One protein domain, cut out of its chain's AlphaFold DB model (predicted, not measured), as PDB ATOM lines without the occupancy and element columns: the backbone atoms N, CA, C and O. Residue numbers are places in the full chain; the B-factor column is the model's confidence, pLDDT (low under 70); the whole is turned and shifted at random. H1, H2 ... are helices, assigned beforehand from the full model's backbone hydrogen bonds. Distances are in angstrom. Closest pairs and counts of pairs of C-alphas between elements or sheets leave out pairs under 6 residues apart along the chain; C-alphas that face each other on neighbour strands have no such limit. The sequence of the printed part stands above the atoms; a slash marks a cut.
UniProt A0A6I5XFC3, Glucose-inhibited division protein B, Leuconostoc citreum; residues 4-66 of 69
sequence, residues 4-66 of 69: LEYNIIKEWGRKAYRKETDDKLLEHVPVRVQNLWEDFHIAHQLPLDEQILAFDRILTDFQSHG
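This is residues 4 to 66 of the 69 residues of the protein "Glucose-inhibited division protein B" of Leuconostoc citreum (UniProt A0A6I5XFC3). A hairpin of two long helices, H3 and H4, has the shorter H1 packed on part of H4, so that three helices run roughly lengthwise with their centres in a triangle. H2 follows H1 at a steep angle, and residues 21 to 30 lead from it to H3. The printed part has 63 residues with four named helices, H1, H2, H3 and H4 in chain order, and no named strand; its class is all helix. It is compact, with a radius of gyration of the C-alphas of 11.7 A, and elongated, spanning 36 by 19 by 17 A.

H1, residues 4 to 12, begins at C-alpha 4 (154.760, 241.611, 307.922) and is 11.7 A long from first to last C-alpha. H2 is residues 14 to 20, 10.1 A. H3, residues 31 to 43, measures 18.1 A and begins at C-alpha 31 (177.754, 242.576, 311.705). H4, residues 48 to 65, measures 26.2 A and ends at C-alpha 65 (171.656, 233.295, 305.238).

H1 touches H4, and H4 touches H1 with its residues 55 to 62 alone; the closest C-alphas of the two, those of Ile 8 and Leu 59, are 7.0 A apart. These two run the same way at a shallow tilt of 27 degrees. H1 and H2 are close but not clearly touching, with closest C-alphas Lys 10 and Ala 16 at 6.3 A, at a steep tilt of 48 degrees. H3 and H4 form a helical hairpin and touch, closest at the C-alphas of Ala 43 and Gln 51, 5.0 A, with a shallow tilt of 16 degrees, opposite ways. H1 and H3 are near each other. H2 and H4 are apart; H2 and H3 are only just apart, closest 8.2 A between C-alphas. In H1, H2, H3 and H4 every O i to N i+4 pair is within hydrogen-bond range.

The C-alphas farthest apart, of Asp 22 and Asp 49, are 36.1 A apart. The printed part has no cut and no long link. Mean pLDDT of the printed part is 83.6; residues 4 to 11 are under 70.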
ATOM      1  N   LEU A   4     153.333 241.767 308.234       64.94
ATOM      2  CA  LEU A   4     154.760 241.611 307.922       64.94
ATOM      3  C   LEU A   4     155.655 242.025 309.094       64.94
ATOM      4  O   LEU A   4     156.555 241.287 309.480       64.94
ATOM      5  N   GLU A   5     155.354 243.162 309.712       62.59
ATOM      6  CA  GLU A   5     156.076 243.687 310.873       62.59
ATOM      7  C   GLU A   5     156.035 242.714 312.067       62.59
ATOM      8  O   GLU A   5     157.044 242.498 312.740       62.59
ATOM      9  N   TYR A   6     154.895 242.049 312.292       67.75
ATOM     10  CA  TYR A   6     154.771 241.014 313.323       67.75
ATOM     11  C   TYR A   6     155.669 239.795 313.051       67.75
ATOM     12  O   TYR A   6     156.342 239.317 313.968       67.75
ATOM     13  N   ASN A   7     155.712 239.311 311.807       66.94
ATOM     14  CA  ASN A   7     156.539 238.161 311.428       66.94
ATOM     15  C   ASN A   7     158.036 238.479 311.556       66.94
ATOM     16  O   ASN A   7     158.783 237.693 312.138       66.94
ATOM     17  N   ILE A   8     158.450 239.676 311.130       64.81
ATOM     18  CA  ILE A   8     159.842 240.133 311.222       64.81
ATOM     19  C   ILE A   8     160.302 240.211 312.689       64.81
ATOM     20  O   ILE A   8     161.371 239.710 313.043       64.81
ATOM     21  N   ILE A   9     159.480 240.764 313.587       66.19
ATOM     22  CA  ILE A   9     159.826 240.862 315.017       66.19
ATOM     23  C   ILE A   9     159.917 239.476 315.674       66.19
ATOM     24  O   ILE A   9     160.760 239.266 316.553       66.19
ATOM     25  N   LYS A  10     159.049 238.539 315.275       69.25
ATOM     26  CA  LYS A  10     158.953 237.210 315.888       69.25
ATOM     27  C   LYS A  10     160.095 236.279 315.481       69.25
ATOM     28  O   LYS A  10     160.544 235.505 316.322       69.25
ATOM     29  N   GLU A  11     160.554 236.354 314.236       66.44
ATOM     30  CA  GLU A  11     161.573 235.439 313.704       66.44
ATOM     31  C   GLU A  11     162.988 236.013 313.757       66.44
ATOM     32  O   GLU A  11     163.941 235.261 313.928       66.44
ATOM     33  N   TRP A  12     163.136 237.338 313.671       71.19
ATOM     34  CA  TRP A  12     164.428 237.970 313.398       71.19
ATOM     35  C   TRP A  12     164.817 239.104 314.380       71.19
ATOM     36  O   TRP A  12     165.960 239.573 314.432       71.19
ATOM     37  N   GLY A  13     163.901 239.527 315.252       76.00
ATOM     38  CA  GLY A  13     164.211 240.532 316.269       76.00
ATOM     39  C   GLY A  13     165.286 240.077 317.272       76.00
ATOM     40  O   GLY A  13     165.529 238.887 317.471       76.00
ATOM     41  N   ARG A  14     165.870 241.028 318.018       79.69
ATOM     42  CA  ARG A  14     166.861 240.756 319.090       79.69
ATOM     43  C   ARG A  14     166.427 239.660 320.074       79.69
ATOM     44  O   ARG A  14     167.261 238.927 320.595       79.69
ATOM     45  N   LYS A  15     165.122 239.549 320.349       79.81
ATOM     46  CA  LYS A  15     164.563 238.494 321.210       79.81
ATOM     47  C   LYS A  15     164.648 237.106 320.571       79.81
ATOM     48  O   LYS A  15     164.941 236.156 321.287       79.81
ATOM     49  N   ALA A  16     164.398 236.999 319.267       82.56
ATOM     50  CA  ALA A  16     164.524 235.750 318.529       82.56
ATOM     51  C   ALA A  16     165.991 235.305 318.486       82.56
ATOM     52  O   ALA A  16     166.285 234.176 318.860       82.56
ATOM     53  N   TYR A  17     166.921 236.225 318.205       83.38
ATOM     54  CA  TYR A  17     168.358 235.933 318.231       83.38
ATOM     55  C   TYR A  17     168.813 235.342 319.574       83.38
ATOM     56  O   TYR A  17     169.436 234.289 319.605       83.38
ATOM     57  N   ARG A  18     168.440 235.958 320.705       83.94
ATOM     58  CA  ARG A  18     168.797 235.452 322.049       83.94
ATOM     59  C   ARG A  18     168.197 234.086 322.391       83.94
ATOM     60  O   ARG A  18     168.629 233.468 323.357       83.94
ATOM     61  N   LYS A  19     167.129 233.686 321.700       83.56
ATOM     62  CA  LYS A  19     166.444 232.410 321.924       83.56
ATOM     63  C   LYS A  19     167.044 231.305 321.058       83.56
ATOM     64  O   LYS A  19     167.203 230.190 321.536       83.56
ATOM     65  N   GLU A  20     167.337 231.628 319.803       83.88
ATOM     66  CA  GLU A  20     167.859 230.688 318.807       83.88
ATOM     67  C   GLU A  20     169.389 230.538 318.888       83.88
ATOM     68  O   GLU A  20     169.943 229.568 318.379       83.88
ATOM     69  N   THR A  21     170.081 231.473 319.543       79.81
ATOM     70  CA  THR A  21     171.532 231.430 319.770       79.81
ATOM     71  C   THR A  21     171.852 231.395 321.265       79.81
ATOM     72  O   THR A  21     171.045 231.818 322.094       79.81
ATOM     73  N   ASP A  22     173.050 230.928 321.628       83.12
ATOM     74  CA  ASP A  22     173.526 230.967 323.021       83.12
ATOM     75  C   ASP A  22     174.087 232.354 323.420       83.12
ATOM     76  O   ASP A  22     174.435 232.603 324.574       83.12
ATOM     77  N   ASP A  23     174.114 233.305 322.479       82.88
ATOM     78  CA  ASP A  23     174.578 234.679 322.677       82.88
ATOM     79  C   ASP A  23     173.469 235.571 323.264       82.88
ATOM     80  O   ASP A  23     172.862 236.441 322.627       82.88
ATOM     81  N   LYS A  24     173.182 235.337 324.545       79.62
ATOM     82  CA  LYS A  24     172.119 236.036 325.288       79.62
ATOM     83  C   LYS A  24     172.425 237.518 325.513       79.62
ATOM     84  O   LYS A  24     171.493 238.314 325.672       79.62
ATOM     85  N   LEU A  25     173.707 237.881 325.537       85.06
ATOM     86  CA  LEU A  25     174.175 239.247 325.767       85.06
ATOM     87  C   LEU A  25     174.304 240.066 324.477       85.06
ATOM     88  O   LEU A  25     174.395 241.286 324.571       85.06
ATOM     89  N   LEU A  26     174.159 239.439 323.301       83.56
ATOM     90  CA  LEU A  26     174.352 240.068 321.988       83.56
ATOM     91  C   LEU A  26     175.808 240.510 321.746       83.56
ATOM     92  O   LEU A  26     176.044 241.500 321.058       83.56
ATOM     93  N   GLU A  27     176.780 239.801 322.318       86.62
ATOM     94  CA  GLU A  27     178.209 240.135 322.226       86.62
ATOM     95  C   GLU A  27     178.849 239.637 320.924       86.62
ATOM     96  O   GLU A  27     179.866 240.168 320.475       86.62
ATOM     97  N   HIS A  28     178.244 238.633 320.289       87.75
ATOM     98  CA  HIS A  28     178.772 237.941 319.116       87.75
ATOM     99  C   HIS A  28     177.849 238.034 317.898       87.75
ATOM    100  O   HIS A  28     178.018 237.288 316.933       87.75
ATOM    101  N   VAL A  29     176.898 238.975 317.913       85.38
ATOM    102  CA  VAL A  29     175.981 239.201 316.792       85.38
ATOM    103  C   VAL A  29     176.782 239.509 315.530       85.38
ATOM    104  O   VAL A  29     177.537 240.488 315.513       85.38
ATOM    105  N   PRO A  30     176.606 238.746 314.438       89.38
ATOM    106  CA  PRO A  30     177.270 239.055 313.184       89.38
ATOM    107  C   PRO A  30     176.922 240.464 312.708       89.38
ATOM    108  O   PRO A  30     175.760 240.861 312.730       89.38
ATOM    109  N   VAL A  31     177.921 241.196 312.208       89.94
ATOM    110  CA  VAL A  31     177.754 242.576 311.705       89.94
ATOM    111  C   VAL A  31     176.594 242.679 310.711       89.94
ATOM    112  O   VAL A  31     175.813 243.616 310.772       89.94
ATOM    113  N   ARG A  32     176.415 241.673 309.848       89.44
ATOM    114  CA  ARG A  32     175.282 241.603 308.916       89.44
ATOM    115  C   ARG A  32     173.926 241.655 309.633       89.44
ATOM    116  O   ARG A  32     173.064 242.426 309.236       89.44
ATOM    117  N   VAL A  33     173.743 240.868 310.693       88.44
ATOM    118  CA  VAL A  33     172.499 240.850 311.481       88.44
ATOM    119  C   VAL A  33     172.293 242.187 312.201       88.44
ATOM    120  O   VAL A  33     171.166 242.671 312.262       88.44
ATOM    121  N   GLN A  34     173.369 242.822 312.681       88.94
ATOM    122  CA  GLN A  34     173.295 244.169 313.261       88.94
ATOM    123  C   GLN A  34     172.842 245.207 312.224       88.94
ATOM    124  O   GLN A  34     171.916 245.964 312.500       88.94
ATOM    125  N   ASN A  35     173.419 245.177 311.019       90.69
ATOM    126  CA  ASN A  35     173.034 246.063 309.919       90.69
ATOM    127  C   ASN A  35     171.573 245.858 309.523       90.69
ATOM    128  O   ASN A  35     170.863 246.827 309.293       90.69
ATOM    129  N   LEU A  36     171.093 244.612 309.497       89.06
ATOM    130  CA  LEU A  36     169.678 244.359 309.258       89.06
ATOM    131  C   LEU A  36     168.811 245.019 310.352       89.06
ATOM    132  O   LEU A  36     167.767 245.578 310.026       89.06
ATOM    133  N   TRP A  37     169.219 244.983 311.636       89.06
ATOM    134  CA  TRP A  37     168.474 245.622 312.738       89.06
ATOM    135  C   TRP A  37     168.396 247.135 312.565       89.06
ATOM    136  O   TRP A  37     167.352 247.726 312.849       89.06
ATOM    137  N   GLU A  38     169.476 247.747 312.091       90.56
ATOM    138  CA  GLU A  38     169.502 249.165 311.738       90.56
ATOM    139  C   GLU A  38     168.622 249.460 310.518       90.56
ATOM    140  O   GLU A  38     167.770 250.346 310.597       90.56
ATOM    141  N   ASP A  39     168.729 248.668 309.446       89.31
ATOM    142  CA  ASP A  39     167.903 248.783 308.236       89.31
ATOM    143  C   ASP A  39     166.406 248.699 308.581       89.31
ATOM    144  O   ASP A  39     165.601 249.480 308.076       89.31
ATOM    145  N   PHE A  40     166.016 247.807 309.499       86.94
ATOM    146  CA  PHE A  40     164.633 247.701 309.973       86.94
ATOM    147  C   PHE A  40     164.181 248.934 310.755       86.94
ATOM    148  O   PHE A  40     163.053 249.398 310.583       86.94
ATOM    149  N   HIS A  41     165.050 249.498 311.598       88.31
ATOM    150  CA  HIS A  41     164.739 250.734 312.314       88.31
ATOM    151  C   HIS A  41     164.559 251.919 311.354       88.31
ATOM    152  O   HIS A  41     163.637 252.714 311.533       88.31
ATOM    153  N   ILE A  42     165.394 252.006 310.318       90.12
ATOM    154  CA  ILE A  42     165.297 253.035 309.275       90.12
ATOM    155  C   ILE A  42     164.022 252.836 308.447       90.12
ATOM    156  O   ILE A  42     163.295 253.798 308.211       90.12
ATOM    157  N   ALA A  43     163.691 251.597 308.074       88.75
ATOM    158  CA  ALA A  43     162.491 251.270 307.304       88.75
ATOM    159  C   ALA A  43     161.192 251.732 307.990       88.75
ATOM    160  O   ALA A  43     160.233 252.122 307.322       88.75
ATOM    161  N   HIS A  44     161.162 251.771 309.326       85.50
ATOM    162  CA  HIS A  44     160.033 252.323 310.080       85.50
ATOM    163  C   HIS A  44     159.797 253.823 309.877       85.50
ATOM    164  O   HIS A  44     158.690 254.296 310.135       85.50
ATOM    165  N   GLN A  45     160.809 254.563 309.429       91.00
ATOM    166  CA  GLN A  45     160.739 256.004 309.192       91.00
ATOM    167  C   GLN A  45     160.395 256.350 307.735       91.00
ATOM    168  O   GLN A  45     160.142 257.516 307.433       91.00
ATOM    169  N   LEU A  46     160.383 255.357 306.840       89.62
ATOM    170  CA  LEU A  46     160.107 255.549 305.419       89.62
ATOM    171  C   LEU A  46     158.598 255.665 305.128       89.62
ATOM    172  O   LEU A  46     157.773 255.143 305.890       89.62
ATOM    173  N   PRO A  47     158.216 256.299 304.001       92.06
ATOM    174  CA  PRO A  47     156.863 256.204 303.457       92.06
ATOM    175  C   PRO A  47     156.443 254.745 303.232       92.06
ATOM    176  O   PRO A  47     157.285 253.880 302.999       92.06
ATOM    177  N   LEU A  48     155.134 254.472 303.263       85.06
ATOM    178  CA  LEU A  48     154.591 253.106 303.257       85.06
ATOM    179  C   LEU A  48     155.122 252.231 302.105       85.06
ATOM    180  O   LEU A  48     155.495 251.084 302.340       85.06
ATOM    181  N   ASP A  49     155.193 252.769 300.889       88.62
ATOM    182  CA  ASP A  49     155.639 252.014 299.712       88.62
ATOM    183  C   ASP A  49     157.123 251.614 299.816       88.62
ATOM    184  O   ASP A  49     157.496 250.479 299.521       88.62
ATOM    185  N   GLU A  50     157.971 252.515 300.316       90.31
ATOM    186  CA  GLU A  50     159.399 252.262 300.541       90.31
ATOM    187  C   GLU A  50     159.640 251.346 301.748       90.31
ATOM    188  O   GLU A  50     160.522 250.488 301.720       90.31
ATOM    189  N   GLN A  51     158.820 251.480 302.791       87.25
ATOM    190  CA  GLN A  51     158.848 250.616 303.967       87.25
ATOM    191  C   GLN A  51     158.563 249.154 303.599       87.25
ATOM    192  O   GLN A  51     159.252 248.258 304.086       87.25
ATOM    193  N   ILE A  52     157.586 248.902 302.719       84.88
ATOM    194  CA  ILE A  52     157.264 247.549 302.242       84.88
ATOM    195  C   ILE A  52     158.465 246.931 301.514       84.88
ATOM    196  O   ILE A  52     158.832 245.794 301.808       84.88
ATOM    197  N   LEU A  53     159.114 247.685 300.620       89.12
ATOM    198  CA  LEU A  53     160.301 247.220 299.890       89.12
ATOM    199  C   LEU A  53     161.491 246.957 300.824       89.12
ATOM    200  O   LEU A  53     162.207 245.968 300.664       89.12
ATOM    201  N   ALA A  54     161.696 247.820 301.820       89.25
ATOM    202  CA  ALA A  54     162.761 247.645 302.799       89.25
ATOM    203  C   ALA A  54     162.534 246.399 303.669       89.25
ATOM    204  O   ALA A  54     163.462 245.618 303.882       89.25
ATOM    205  N   PHE A  55     161.298 246.169 304.120       86.38
ATOM    206  CA  PHE A  55     160.938 244.966 304.870       86.38
ATOM    207  C   PHE A  55     161.104 243.683 304.049       86.38
ATOM    208  O   PHE A  55     161.628 242.702 304.580       86.38
ATOM    209  N   ASP A  56     160.734 243.691 302.767       86.31
ATOM    210  CA  ASP A  56     160.939 242.553 301.861       86.31
ATOM    211  C   ASP A  56     162.431 242.223 301.668       86.31
ATOM    212  O   ASP A  56     162.839 241.065 301.804       86.31
ATOM    213  N   ARG A  57     163.277 243.247 301.467       89.25
ATOM    214  CA  ARG A  57     164.740 243.088 301.384       89.25
ATOM    215  C   ARG A  57     165.313 242.467 302.660       89.25
ATOM    216  O   ARG A  57     166.118 241.541 302.571       89.25
ATOM    217  N   ILE A  58     164.929 242.981 303.829       87.75
ATOM    218  CA  ILE A  58     165.421 242.501 305.131       87.75
ATOM    219  C   ILE A  58     165.035 241.036 305.341       87.75
ATOM    220  O   ILE A  58     165.875 240.223 305.732       87.75
ATOM    221  N   LEU A  59     163.777 240.690 305.047       84.25
ATOM    222  CA  LEU A  59     163.278 239.327 305.186       84.25
ATOM    223  C   LEU A  59     163.999 238.365 304.235       84.25
ATOM    224  O   LEU A  59     164.459 237.311 304.671       84.25
ATOM    225  N   THR A  60     164.146 238.742 302.964       87.00
ATOM    226  CA  THR A  60     164.823 237.930 301.941       87.00
ATOM    227  C   THR A  60     166.286 237.679 302.297       87.00
ATOM    228  O   THR A  60     166.772 236.546 302.206       87.00
ATOM    229  N   ASP A  61     166.994 238.721 302.736       88.88
ATOM    230  CA  ASP A  61     168.385 238.600 303.158       88.88
ATOM    231  C   ASP A  61     168.488 237.619 304.332       88.88
ATOM    232  O   ASP A  61     169.270 236.663 304.277       88.88
ATOM    233  N   PHE A  62     167.655 237.793 305.366       84.88
ATOM    234  CA  PHE A  62     167.641 236.903 306.524       84.88
ATOM    235  C   PHE A  62     167.291 235.456 306.163       84.88
ATOM    236  O   PHE A  62     167.994 234.553 306.601       84.88
ATOM    237  N   GLN A  63     166.286 235.207 305.324       84.38
ATOM    238  CA  GLN A  63     165.920 233.851 304.895       84.38
ATOM    239  C   GLN A  63     167.034 233.145 304.110       84.38
ATOM    240  O   GLN A  63     167.168 231.927 304.198       84.38
ATOM    241  N   SER A  64     167.852 233.903 303.377       88.75
ATOM    242  CA  SER A  64     168.919 233.343 302.538       88.75
ATOM    243  C   SER A  64     170.146 232.884 303.333       88.75
ATOM    244  O   SER A  64     170.860 231.986 302.897       88.75
ATOM    245  N   HIS A  65     170.396 233.481 304.499       87.38
ATOM    246  CA  HIS A  65     171.656 233.295 305.238       87.38
ATOM    247  C   HIS A  65     171.450 232.963 306.731       87.38
ATOM    248  O   HIS A  65     172.373 232.540 307.426       87.38
ATOM    249  N   GLY A  66     170.239 233.161 307.253       85.25
ATOM    250  CA  GLY A  66     169.893 232.989 308.658       85.25
ATOM    251  C   GLY A  66     170.695 233.895 309.598       85.25
ATOM    252  O   GLY A  66     171.085 235.017 309.253       85.25
TER     253      GLY A  66